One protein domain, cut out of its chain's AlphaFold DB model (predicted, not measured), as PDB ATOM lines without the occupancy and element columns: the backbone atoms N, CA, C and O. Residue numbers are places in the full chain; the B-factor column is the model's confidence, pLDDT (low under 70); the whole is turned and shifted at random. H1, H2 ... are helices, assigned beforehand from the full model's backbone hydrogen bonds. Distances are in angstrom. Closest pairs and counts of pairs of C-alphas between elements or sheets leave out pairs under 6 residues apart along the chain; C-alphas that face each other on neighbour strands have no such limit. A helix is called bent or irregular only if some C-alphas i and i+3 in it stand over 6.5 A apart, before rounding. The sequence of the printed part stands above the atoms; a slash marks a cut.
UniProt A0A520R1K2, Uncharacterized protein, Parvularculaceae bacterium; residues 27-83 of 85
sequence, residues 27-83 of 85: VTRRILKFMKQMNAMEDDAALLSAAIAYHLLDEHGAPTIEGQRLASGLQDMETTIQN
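Overview. This is residues 27 to 83 of the 85 residues of an uncharacterized protein of Parvularculaceae bacterium (UniProt A0A520R1K2). What shape does a reader meet on going along the printed part from residue 27? H1 is the middle of three helices: H2 crosses it on one side at nearly a right angle, and the first part of H3 packs on the beginning of H1, also at nearly a right angle. From there H3 runs on away from the small body, and residues 76 to 83, of which 76 to 82 belong to H3, stick out as an arm. What is it made of, and how large is it? The printed part has 57 residues with three named helices in the order H1, H2, H3 and no named strand, and its class is all helix. It is compact, with a radius of gyration of the C-alphas of 11.4 A, and the outline of 35 by 25 by 14 A is only just flat.

Arrangement. What does the first helix meet? H1, residues 27 to 39, and H2, residues 44 to 53, touch, with 8 pairs of C-alphas within 8 A. The closest C-alphas of the two are those of Leu 32 and Leu 47, 6.3 A apart, and H1 touches H2 with residues 31 to 36 alone. The lines of H1 and H2 are about perpendicular, at 81 degrees. Where does the third helix come in? H3, residues 65 to 82, touches H1, and the closest C-alphas of the two are those of Val 27 and Ala 71, 6.1 A apart. H1 touches H3 with residues 27 to 31 alone, H3 touches H1 with residues 67 to 71 alone, and the two lines are about perpendicular, at 74 degrees. How do H2 and H3 stand to each other? H2 and H3 are apart: no C-alpha of the one is within 8 A of the other. What do the backbone N and O atoms show? In H1, H2 and H3 every pair of O i and N i+4 is within hydrogen-bond range, for instance the O of Val 27 and the N of Ile 31.

Along the chain. Where does the first helix run? H1 begins with the C-alpha of Val 27 at (-19.758, -9.939, 2.481) and ends with that of Asn 39 at (-3.408, -13.407, -5.157), 18.4 A away. Where is the second? H2 runs from Asp 44 to Ala 53, 14.1 A from first to last C-alpha, beginning with C-alpha 44 at (-7.933, -2.701, -4.048). Where does the longest one run? H3 has 18 residues, from Ile 65 to Gln 82, and is 26.0 A from first to last C-alpha. Its last C-alpha, that of Gln 82, is at (-11.810, -21.926, 16.073). None of the three helices is bent.

Size, cuts and confidence. How far does the domain reach? The two C-alphas farthest apart are those of Glu 59 and Asn 83, 36.3 A. Residues 76 to 83 stand free, and the body without them has 49 residues, spans 24 by 23 by 14 A and has a radius of gyration of 9.6 A. How are the helices linked? H1 and H2 are joined by a tight link of 4 residues, and H2 and H3 by a long link of 11 residues, from Tyr 54 to Thr 64. The printed part has no cut. How sure is the model? The mean pLDDT of the printed part is 86.2, and that of H3 is 82. Five residues are under 70: residue 40, residue 79 and residues 81 to 83.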
ATOM      1  N   VAL A  27     -20.009  -8.849   3.436       89.38
ATOM      2  CA  VAL A  27     -19.758  -9.939   2.481       89.38
ATOM      3  C   VAL A  27     -18.731  -9.511   1.429       89.38
ATOM      4  O   VAL A  27     -17.732 -10.214   1.237       89.38
ATOM      5  N   THR A  28     -18.903  -8.344   0.804       92.31
ATOM      6  CA  THR A  28     -17.957  -7.807  -0.187       92.31
ATOM      7  C   THR A  28     -16.556  -7.662   0.403       92.31
ATOM      8  O   THR A  28     -15.578  -8.132  -0.187       92.31
ATOM      9  N   ARG A  29     -16.427  -7.099   1.611       90.56
ATOM     10  CA  ARG A  29     -15.126  -6.983   2.298       90.56
ATOM     11  C   ARG A  29     -14.470  -8.340   2.532       90.56
ATOM     12  O   ARG A  29     -13.252  -8.459   2.380       90.56
ATOM     13  N   ARG A  30     -15.247  -9.361   2.903       90.94
ATOM     14  CA  ARG A  30     -14.721 -10.711   3.142       90.94
ATOM     15  C   ARG A  30     -14.221 -11.357   1.849       90.94
ATOM     16  O   ARG A  30     -13.118 -11.906   1.854       90.94
ATOM     17  N   ILE A  31     -14.968 -11.228   0.751       90.56
ATOM     18  CA  ILE A  31     -14.550 -11.693  -0.583       90.56
ATOM     19  C   ILE A  31     -13.226 -11.029  -0.983       90.56
ATOM     20  O   ILE A  31     -12.260 -11.721  -1.309       90.56
ATOM     21  N   LEU A  32     -13.140  -9.698  -0.888       91.62
ATOM     22  CA  LEU A  32     -11.935  -8.952  -1.262       91.62
ATOM     23  C   LEU A  32     -10.728  -9.319  -0.389       91.62
ATOM     24  O   LEU A  32      -9.626  -9.511  -0.904       91.62
ATOM     25  N   LYS A  33     -10.924  -9.485   0.926       90.19
ATOM     26  CA  LYS A  33      -9.867  -9.938   1.846       90.19
ATOM     27  C   LYS A  33      -9.342 -11.323   1.462       90.19
ATOM     28  O   LYS A  33      -8.130 -11.524   1.445       90.19
ATOM     29  N   PHE A  34     -10.232 -12.260   1.147       88.62
ATOM     30  CA  PHE A  34      -9.842 -13.602   0.719       88.62
ATOM     31  C   PHE A  34      -9.043 -13.565  -0.589       88.62
ATOM     32  O   PHE A  34      -7.968 -14.158  -0.687       88.62
ATOM     33  N   MET A  35      -9.508 -12.793  -1.571       88.38
ATOM     34  CA  MET A  35      -8.785 -12.613  -2.830       88.38
ATOM     35  C   MET A  35      -7.405 -11.981  -2.624       88.38
ATOM     36  O   MET A  35      -6.434 -12.428  -3.232       88.38
ATOM     37  N   LYS A  36      -7.288 -11.011  -1.711       89.81
ATOM     38  CA  LYS A  36      -6.008 -10.410  -1.314       89.81
ATOM     39  C   LYS A  36      -5.040 -11.442  -0.737       89.81
ATOM     40  O   LYS A  36      -3.860 -11.428  -1.075       89.81
ATOM     41  N   GLN A  37      -5.541 -12.359   0.090       87.00
ATOM     42  CA  GLN A  37      -4.739 -13.440   0.670       87.00
ATOM     43  C   GLN A  37      -4.284 -14.468  -0.375       87.00
ATOM     44  O   GLN A  37      -3.170 -14.971  -0.265       87.00
ATOM     45  N   MET A  38      -5.106 -14.766  -1.387       83.69
ATOM     46  CA  MET A  38      -4.755 -15.745  -2.425       83.69
ATOM     47  C   MET A  38      -3.833 -15.189  -3.513       83.69
ATOM     48  O   MET A  38      -2.919 -15.883  -3.945       83.69
ATOM     49  N   ASN A  39      -4.076 -13.961  -3.974       76.50
ATOM     50  CA  ASN A  39      -3.408 -13.407  -5.157       76.50
ATOM     51  C   ASN A  39      -2.234 -12.470  -4.836       76.50
ATOM     52  O   ASN A  39      -1.612 -11.963  -5.765       76.50
ATOM     53  N   ALA A  40      -1.952 -12.196  -3.553       66.00
ATOM     54  CA  ALA A  40      -0.966 -11.198  -3.111       66.00
ATOM     55  C   ALA A  40      -1.119  -9.825  -3.808       66.00
ATOM     56  O   ALA A  40      -0.168  -9.055  -3.919       66.00
ATOM     57  N   MET A  41      -2.324  -9.517  -4.297       75.88
ATOM     58  CA  MET A  41      -2.640  -8.242  -4.927       75.88
ATOM     59  C   MET A  41      -2.803  -7.190  -3.834       75.88
ATOM     60  O   MET A  41      -3.654  -7.325  -2.956       75.88
ATOM     61  N   GLU A  42      -1.982  -6.143  -3.874       73.56
ATOM     62  CA  GLU A  42      -2.059  -5.047  -2.903       73.56
ATOM     63  C   GLU A  42      -3.060  -3.960  -3.309       73.56
ATOM     64  O   GLU A  42      -3.552  -3.250  -2.433       73.56
ATOM     65  N   ASP A  43      -3.377  -3.862  -4.603       87.06
ATOM     66  CA  ASP A  43      -4.271  -2.848  -5.160       87.06
ATOM     67  C   ASP A  43      -5.747  -3.264  -5.062       87.06
ATOM     68  O   ASP A  43      -6.198  -4.225  -5.693       87.06
ATOM     69  N   ASP A  44      -6.507  -2.490  -4.289       84.31
ATOM     70  CA  ASP A  44      -7.933  -2.701  -4.048       84.31
ATOM     71  C   ASP A  44      -8.768  -2.569  -5.339       84.31
ATOM     72  O   ASP A  44      -9.770  -3.272  -5.493       84.31
ATOM     73  N   ALA A  45      -8.351  -1.743  -6.310       88.00
ATOM     74  CA  ALA A  45      -9.058  -1.607  -7.588       88.00
ATOM     75  C   ALA A  45      -8.881  -2.844  -8.484       88.00
ATOM     76  O   ALA A  45      -9.832  -3.304  -9.131       88.00
ATOM     77  N   ALA A  46      -7.674  -3.415  -8.493       88.56
ATOM     78  CA  ALA A  46      -7.390  -4.670  -9.179       88.56
ATOM     79  C   ALA A  46      -8.139  -5.843  -8.528       88.56
ATOM     80  O   ALA A  46      -8.695  -6.684  -9.237       88.56
ATOM     81  N   LEU A  47      -8.220  -5.865  -7.192       90.19
ATOM     82  CA  LEU A  47      -9.001  -6.853  -6.444       90.19
ATOM     83  C   LEU A  47     -10.493  -6.774  -6.770       90.19
ATOM     84  O   LEU A  47     -11.101  -7.807  -7.046       90.19
ATOM     85  N   LEU A  48     -11.068  -5.568  -6.795       90.88
ATOM     86  CA  LEU A  48     -12.471  -5.367  -7.157       90.88
ATOM     87  C   LEU A  48     -12.744  -5.839  -8.590       90.88
ATOM     88  O   LEU A  48     -13.668  -6.612  -8.827       90.88
ATOM     89  N   SER A  49     -11.889  -5.442  -9.535       91.44
ATOM     90  CA  SER A  49     -12.013  -5.842 -10.941       91.44
ATOM     91  C   SER A  49     -11.921  -7.360 -11.113       91.44
ATOM     92  O   SER A  49     -12.694  -7.952 -11.864       91.44
ATOM     93  N   ALA A  50     -11.010  -8.009 -10.385       91.81
ATOM     94  CA  ALA A  50     -10.896  -9.460 -10.386       91.81
ATOM     95  C   ALA A  50     -12.136 -10.126  -9.770       91.81
ATOM     96  O   ALA A  50     -12.635 -11.101 -10.323       91.81
ATOM     97  N   ALA A  51     -12.666  -9.603  -8.660       92.56
ATOM     98  CA  ALA A  51     -13.854 -10.154  -8.003       92.56
ATOM     99  C   ALA A  51     -15.088 -10.122  -8.920       92.56
ATOM    100  O   ALA A  51     -15.860 -11.083  -8.956       92.56
ATOM    101  N   ILE A  52     -15.226  -9.053  -9.709       93.81
ATOM    102  CA  ILE A  52     -16.252  -8.926 -10.749       93.81
ATOM    103  C   ILE A  52     -15.994  -9.922 -11.887       93.81
ATOM    104  O   ILE A  52     -16.908 -10.626 -12.312       93.81
ATOM    105  N   ALA A  53     -14.744 -10.053 -12.346       92.88
ATOM    106  CA  ALA A  53     -14.376 -11.003 -13.401       92.88
ATOM    107  C   ALA A  53     -14.630 -12.471 -13.008       92.88
ATOM    108  O   ALA A  53     -14.989 -13.283 -13.859       92.88
ATOM    109  N   TYR A  54     -14.493 -12.808 -11.722       92.38
ATOM    110  CA  TYR A  54     -14.841 -14.122 -11.170       92.38
ATOM    111  C   TYR A  54     -16.332 -14.285 -10.841       92.38
ATOM    112  O   TYR A  54     -16.724 -15.324 -10.315       92.38
ATOM    113  N   HIS A  55     -17.166 -13.287 -11.147       94.56
ATOM    114  CA  HIS A  55     -18.602 -13.271 -10.866       94.56
ATOM    115  C   HIS A  55     -18.959 -13.405  -9.372       94.56
ATOM    116  O   HIS A  55     -20.060 -13.831  -9.016       94.56
ATOM    117  N   LEU A  56     -18.039 -13.021  -8.483       94.12
ATOM    118  CA  LEU A  56     -18.273 -12.976  -7.037       94.12
ATOM    119  C   LEU A  56     -18.974 -11.675  -6.634       94.12
ATOM    120  O   LEU A  56     -19.793 -11.673  -5.717       94.12
ATOM    121  N   LEU A  57     -18.678 -10.587  -7.346       95.50
ATOM    122  CA  LEU A  57     -19.363  -9.301  -7.233       95.50
ATOM    123  C   LEU A  57     -20.017  -8.927  -8.569       95.50
ATOM    124  O   LEU A  57     -19.596  -9.400  -9.629       95.50
ATOM    125  N   ASP A  58     -21.046  -8.090  -8.514       94.25
ATOM    126  CA  ASP A  58     -21.649  -7.459  -9.683       94.25
ATOM    127  C   ASP A  58     -20.889  -6.189 -10.107       94.25
ATOM    128  O   ASP A  58     -19.921  -5.767  -9.474       94.25
ATOM    129  N   GLU A  59     -21.335  -5.556 -11.193       91.81
ATOM    130  CA  GLU A  59     -20.716  -4.334 -11.726       91.81
ATOM    131  C   GLU A  59     -20.759  -3.131 -10.765       91.81
ATOM    132  O   GLU A  59     -20.004  -2.172 -10.940       91.81
ATOM    133  N   HIS A  60     -21.606  -3.179  -9.736       90.00
ATOM    134  CA  HIS A  60     -21.714  -2.167  -8.690       90.00
ATOM    135  C   HIS A  60     -20.892  -2.515  -7.438       90.00
ATOM    136  O   HIS A  60     -20.829  -1.706  -6.510       90.00
ATOM    137  N   GLY A  61     -20.232  -3.677  -7.413       87.94
ATOM    138  CA  GLY A  61     -19.465  -4.165  -6.268       87.94
ATOM    139  C   GLY A  61     -20.322  -4.820  -5.181       87.94
ATOM    140  O   GLY A  61     -19.814  -5.076  -4.086       87.94
ATOM    141  N   ALA A  62     -21.598  -5.099  -5.462       91.69
ATOM    142  CA  ALA A  62     -22.465  -5.853  -4.569       91.69
ATOM    143  C   ALA A  62     -22.241  -7.363  -4.756       91.69
ATOM    144  O   ALA A  62     -21.914  -7.817  -5.857       91.69
ATOM    145  N   PRO A  63     -22.384  -8.173  -3.698       92.44
ATOM    146  CA  PRO A  63     -22.108  -9.595  -3.781       92.44
ATOM    147  C   PRO A  63     -23.189 -10.333  -4.569       92.44
ATOM    148  O   PRO A  63     -24.385 -10.201  -4.308       92.44
ATOM    149  N   THR A  64     -22.763 -11.174  -5.509       94.94
ATOM    150  CA  THR A  64     -23.673 -12.078  -6.222       94.94
ATOM    151  C   THR A  64     -24.070 -13.254  -5.326       94.94
ATOM    152  O   THR A  64     -23.485 -13.479  -4.265       94.94
ATOM    153  N   ILE A  65     -25.019 -14.080  -5.777       93.44
ATOM    154  CA  ILE A  65     -25.375 -15.332  -5.084       93.44
ATOM    155  C   ILE A  65     -24.138 -16.231  -4.890       93.44
ATOM    156  O   ILE A  65     -23.979 -16.844  -3.835       93.44
ATOM    157  N   GLU A  66     -23.242 -16.292  -5.877       92.75
ATOM    158  CA  GLU A  66     -22.007 -17.080  -5.787       92.75
ATOM    159  C   GLU A  66     -20.994 -16.447  -4.822       92.75
ATOM    160  O   GLU A  66     -20.386 -17.153  -4.015       92.75
ATOM    161  N   GLY A  67     -20.879 -15.114  -4.814       93.06
ATOM    162  CA  GLY A  67     -20.081 -14.386  -3.824       93.06
ATOM    163  C   GLY A  67     -20.557 -14.613  -2.390       93.06
ATOM    164  O   GLY A  67     -19.749 -14.888  -1.500       93.06
ATOM    165  N   GLN A  68     -21.873 -14.578  -2.167       93.38
ATOM    166  CA  GLN A  68     -22.479 -14.853  -0.863       93.38
ATOM    167  C   GLN A  68     -22.188 -16.286  -0.402       93.38
ATOM    168  O   GLN A  68     -21.753 -16.491   0.730       93.38
ATOM    169  N   ARG A  69     -22.342 -17.279  -1.289       91.75
ATOM    170  CA  ARG A  69     -22.024 -18.688  -0.988       91.75
ATOM    171  C   ARG A  69     -20.563 -18.881  -0.600       91.75
ATOM    172  O   ARG A  69     -20.284 -19.577   0.377       91.75
ATOM    173  N   LEU A  70     -19.641 -18.253  -1.332       90.62
ATOM    174  CA  LEU A  70     -18.219 -18.280  -0.998       90.62
ATOM    175  C   LEU A  70     -17.974 -17.680   0.392       90.62
ATOM    176  O   LEU A  70     -17.312 -18.301   1.221       90.62
ATOM    177  N   ALA A  71     -18.524 -16.496   0.665       89.50
ATOM    178  CA  ALA A  71     -18.338 -15.813   1.941       89.50
ATOM    179  C   ALA A  71     -18.898 -16.605   3.135       89.50
ATOM    180  O   ALA A  71     -18.271 -16.609   4.198       89.50
ATOM    181  N   SER A  72     -20.032 -17.295   2.964       89.31
ATOM    182  CA  SER A  72     -20.575 -18.219   3.966       89.31
ATOM    183  C   SER A  72     -19.661 -19.427   4.175       89.31
ATOM    184  O   SER A  72     -19.307 -19.726   5.311       89.31
ATOM    185  N   GLY A  73     -19.189 -20.068   3.100       87.69
ATOM    186  CA  GLY A  73     -18.275 -21.211   3.211       87.69
ATOM    187  C   GLY A  73     -16.957 -20.860   3.912       87.69
ATOM    188  O   GLY A  73     -16.466 -21.633   4.732       87.69
ATOM    189  N   LEU A  74     -16.412 -19.666   3.653       86.31
ATOM    190  CA  LEU A  74     -15.231 -19.158   4.359       86.31
ATOM    191  C   LEU A  74     -15.501 -18.965   5.858       86.31
ATOM    192  O   LEU A  74     -14.666 -19.337   6.681       86.31
ATOM    193  N   GLN A  75     -16.669 -18.429   6.220       83.69
ATOM    194  CA  GLN A  75     -17.065 -18.248   7.619       83.69
ATOM    195  C   GLN A  75     -17.224 -19.580   8.354       83.69
ATOM    196  O   GLN A  75     -16.795 -19.707   9.505       83.69
ATOM    197  N   ASP A  76     -17.810 -20.578   7.700       81.38
ATOM    198  CA  ASP A  76     -17.985 -21.906   8.282       81.38
ATOM    199  C   ASP A  76     -16.624 -22.580   8.520       81.38
ATOM    200  O   ASP A  76     -16.398 -23.174   9.580       81.38
ATOM    201  N   MET A  77     -15.672 -22.421   7.591       76.44
ATOM    202  CA  MET A  77     -14.296 -22.904   7.764       76.44
ATOM    203  C   MET A  77     -13.568 -22.190   8.912       76.44
ATOM    204  O   MET A  77     -12.947 -22.855   9.740       76.44
ATOM    205  N   GLU A  78     -13.667 -20.858   9.010       74.25
ATOM    206  CA  GLU A  78     -13.081 -20.085  10.117       74.25
ATOM    207  C   GLU A  78     -13.656 -20.519  11.475       74.25
ATOM    208  O   GLU A  78     -12.910 -20.699  12.440       74.25
ATOM    209  N   THR A  79     -14.967 -20.754  11.538       69.81
ATOM    210  CA  THR A  79     -15.654 -21.194  12.762       69.81
ATOM    211  C   THR A  79     -15.252 -22.619  13.153       69.81
ATOM    212  O   THR A  79     -14.991 -22.881  14.327       69.81
ATOM    213  N   THR A  80     -15.123 -23.526  12.180       70.06
ATOM    214  CA  THR A  80     -14.687 -24.916  12.415       70.06
ATOM    215  C   THR A  80     -13.258 -24.983  12.958       70.06
ATOM    216  O   THR A  80     -12.956 -25.791  13.830       70.06
ATOM    217  N   ILE A  81     -12.365 -24.111  12.482       62.19
ATOM    218  CA  ILE A  81     -10.977 -24.055  12.967       62.19
ATOM    219  C   ILE A  81     -10.908 -23.489  14.395       62.19
ATOM    220  O   ILE A  81     -10.050 -23.900  15.177       62.19
ATOM    221  N   GLN A  82     -11.797 -22.558  14.750       58.84
ATOM    222  CA  GLN A  82     -11.810 -21.926  16.073       58.84
ATOM    223  C   GLN A  82     -12.552 -22.733  17.146       58.84
ATOM    224  O   GLN A  82     -12.262 -22.550  18.327       58.84
ATOM    225  N   ASN A  83     -13.448 -23.645  16.759       51.12
ATOM    226  CA  ASN A  83     -14.157 -24.541  17.671       51.12
ATOM    227  C   ASN A  83     -13.861 -26.008  17.312       51.12
ATOM    228  O   ASN A  83     -14.657 -26.655  16.633       51.12
TER     229      ASN A  83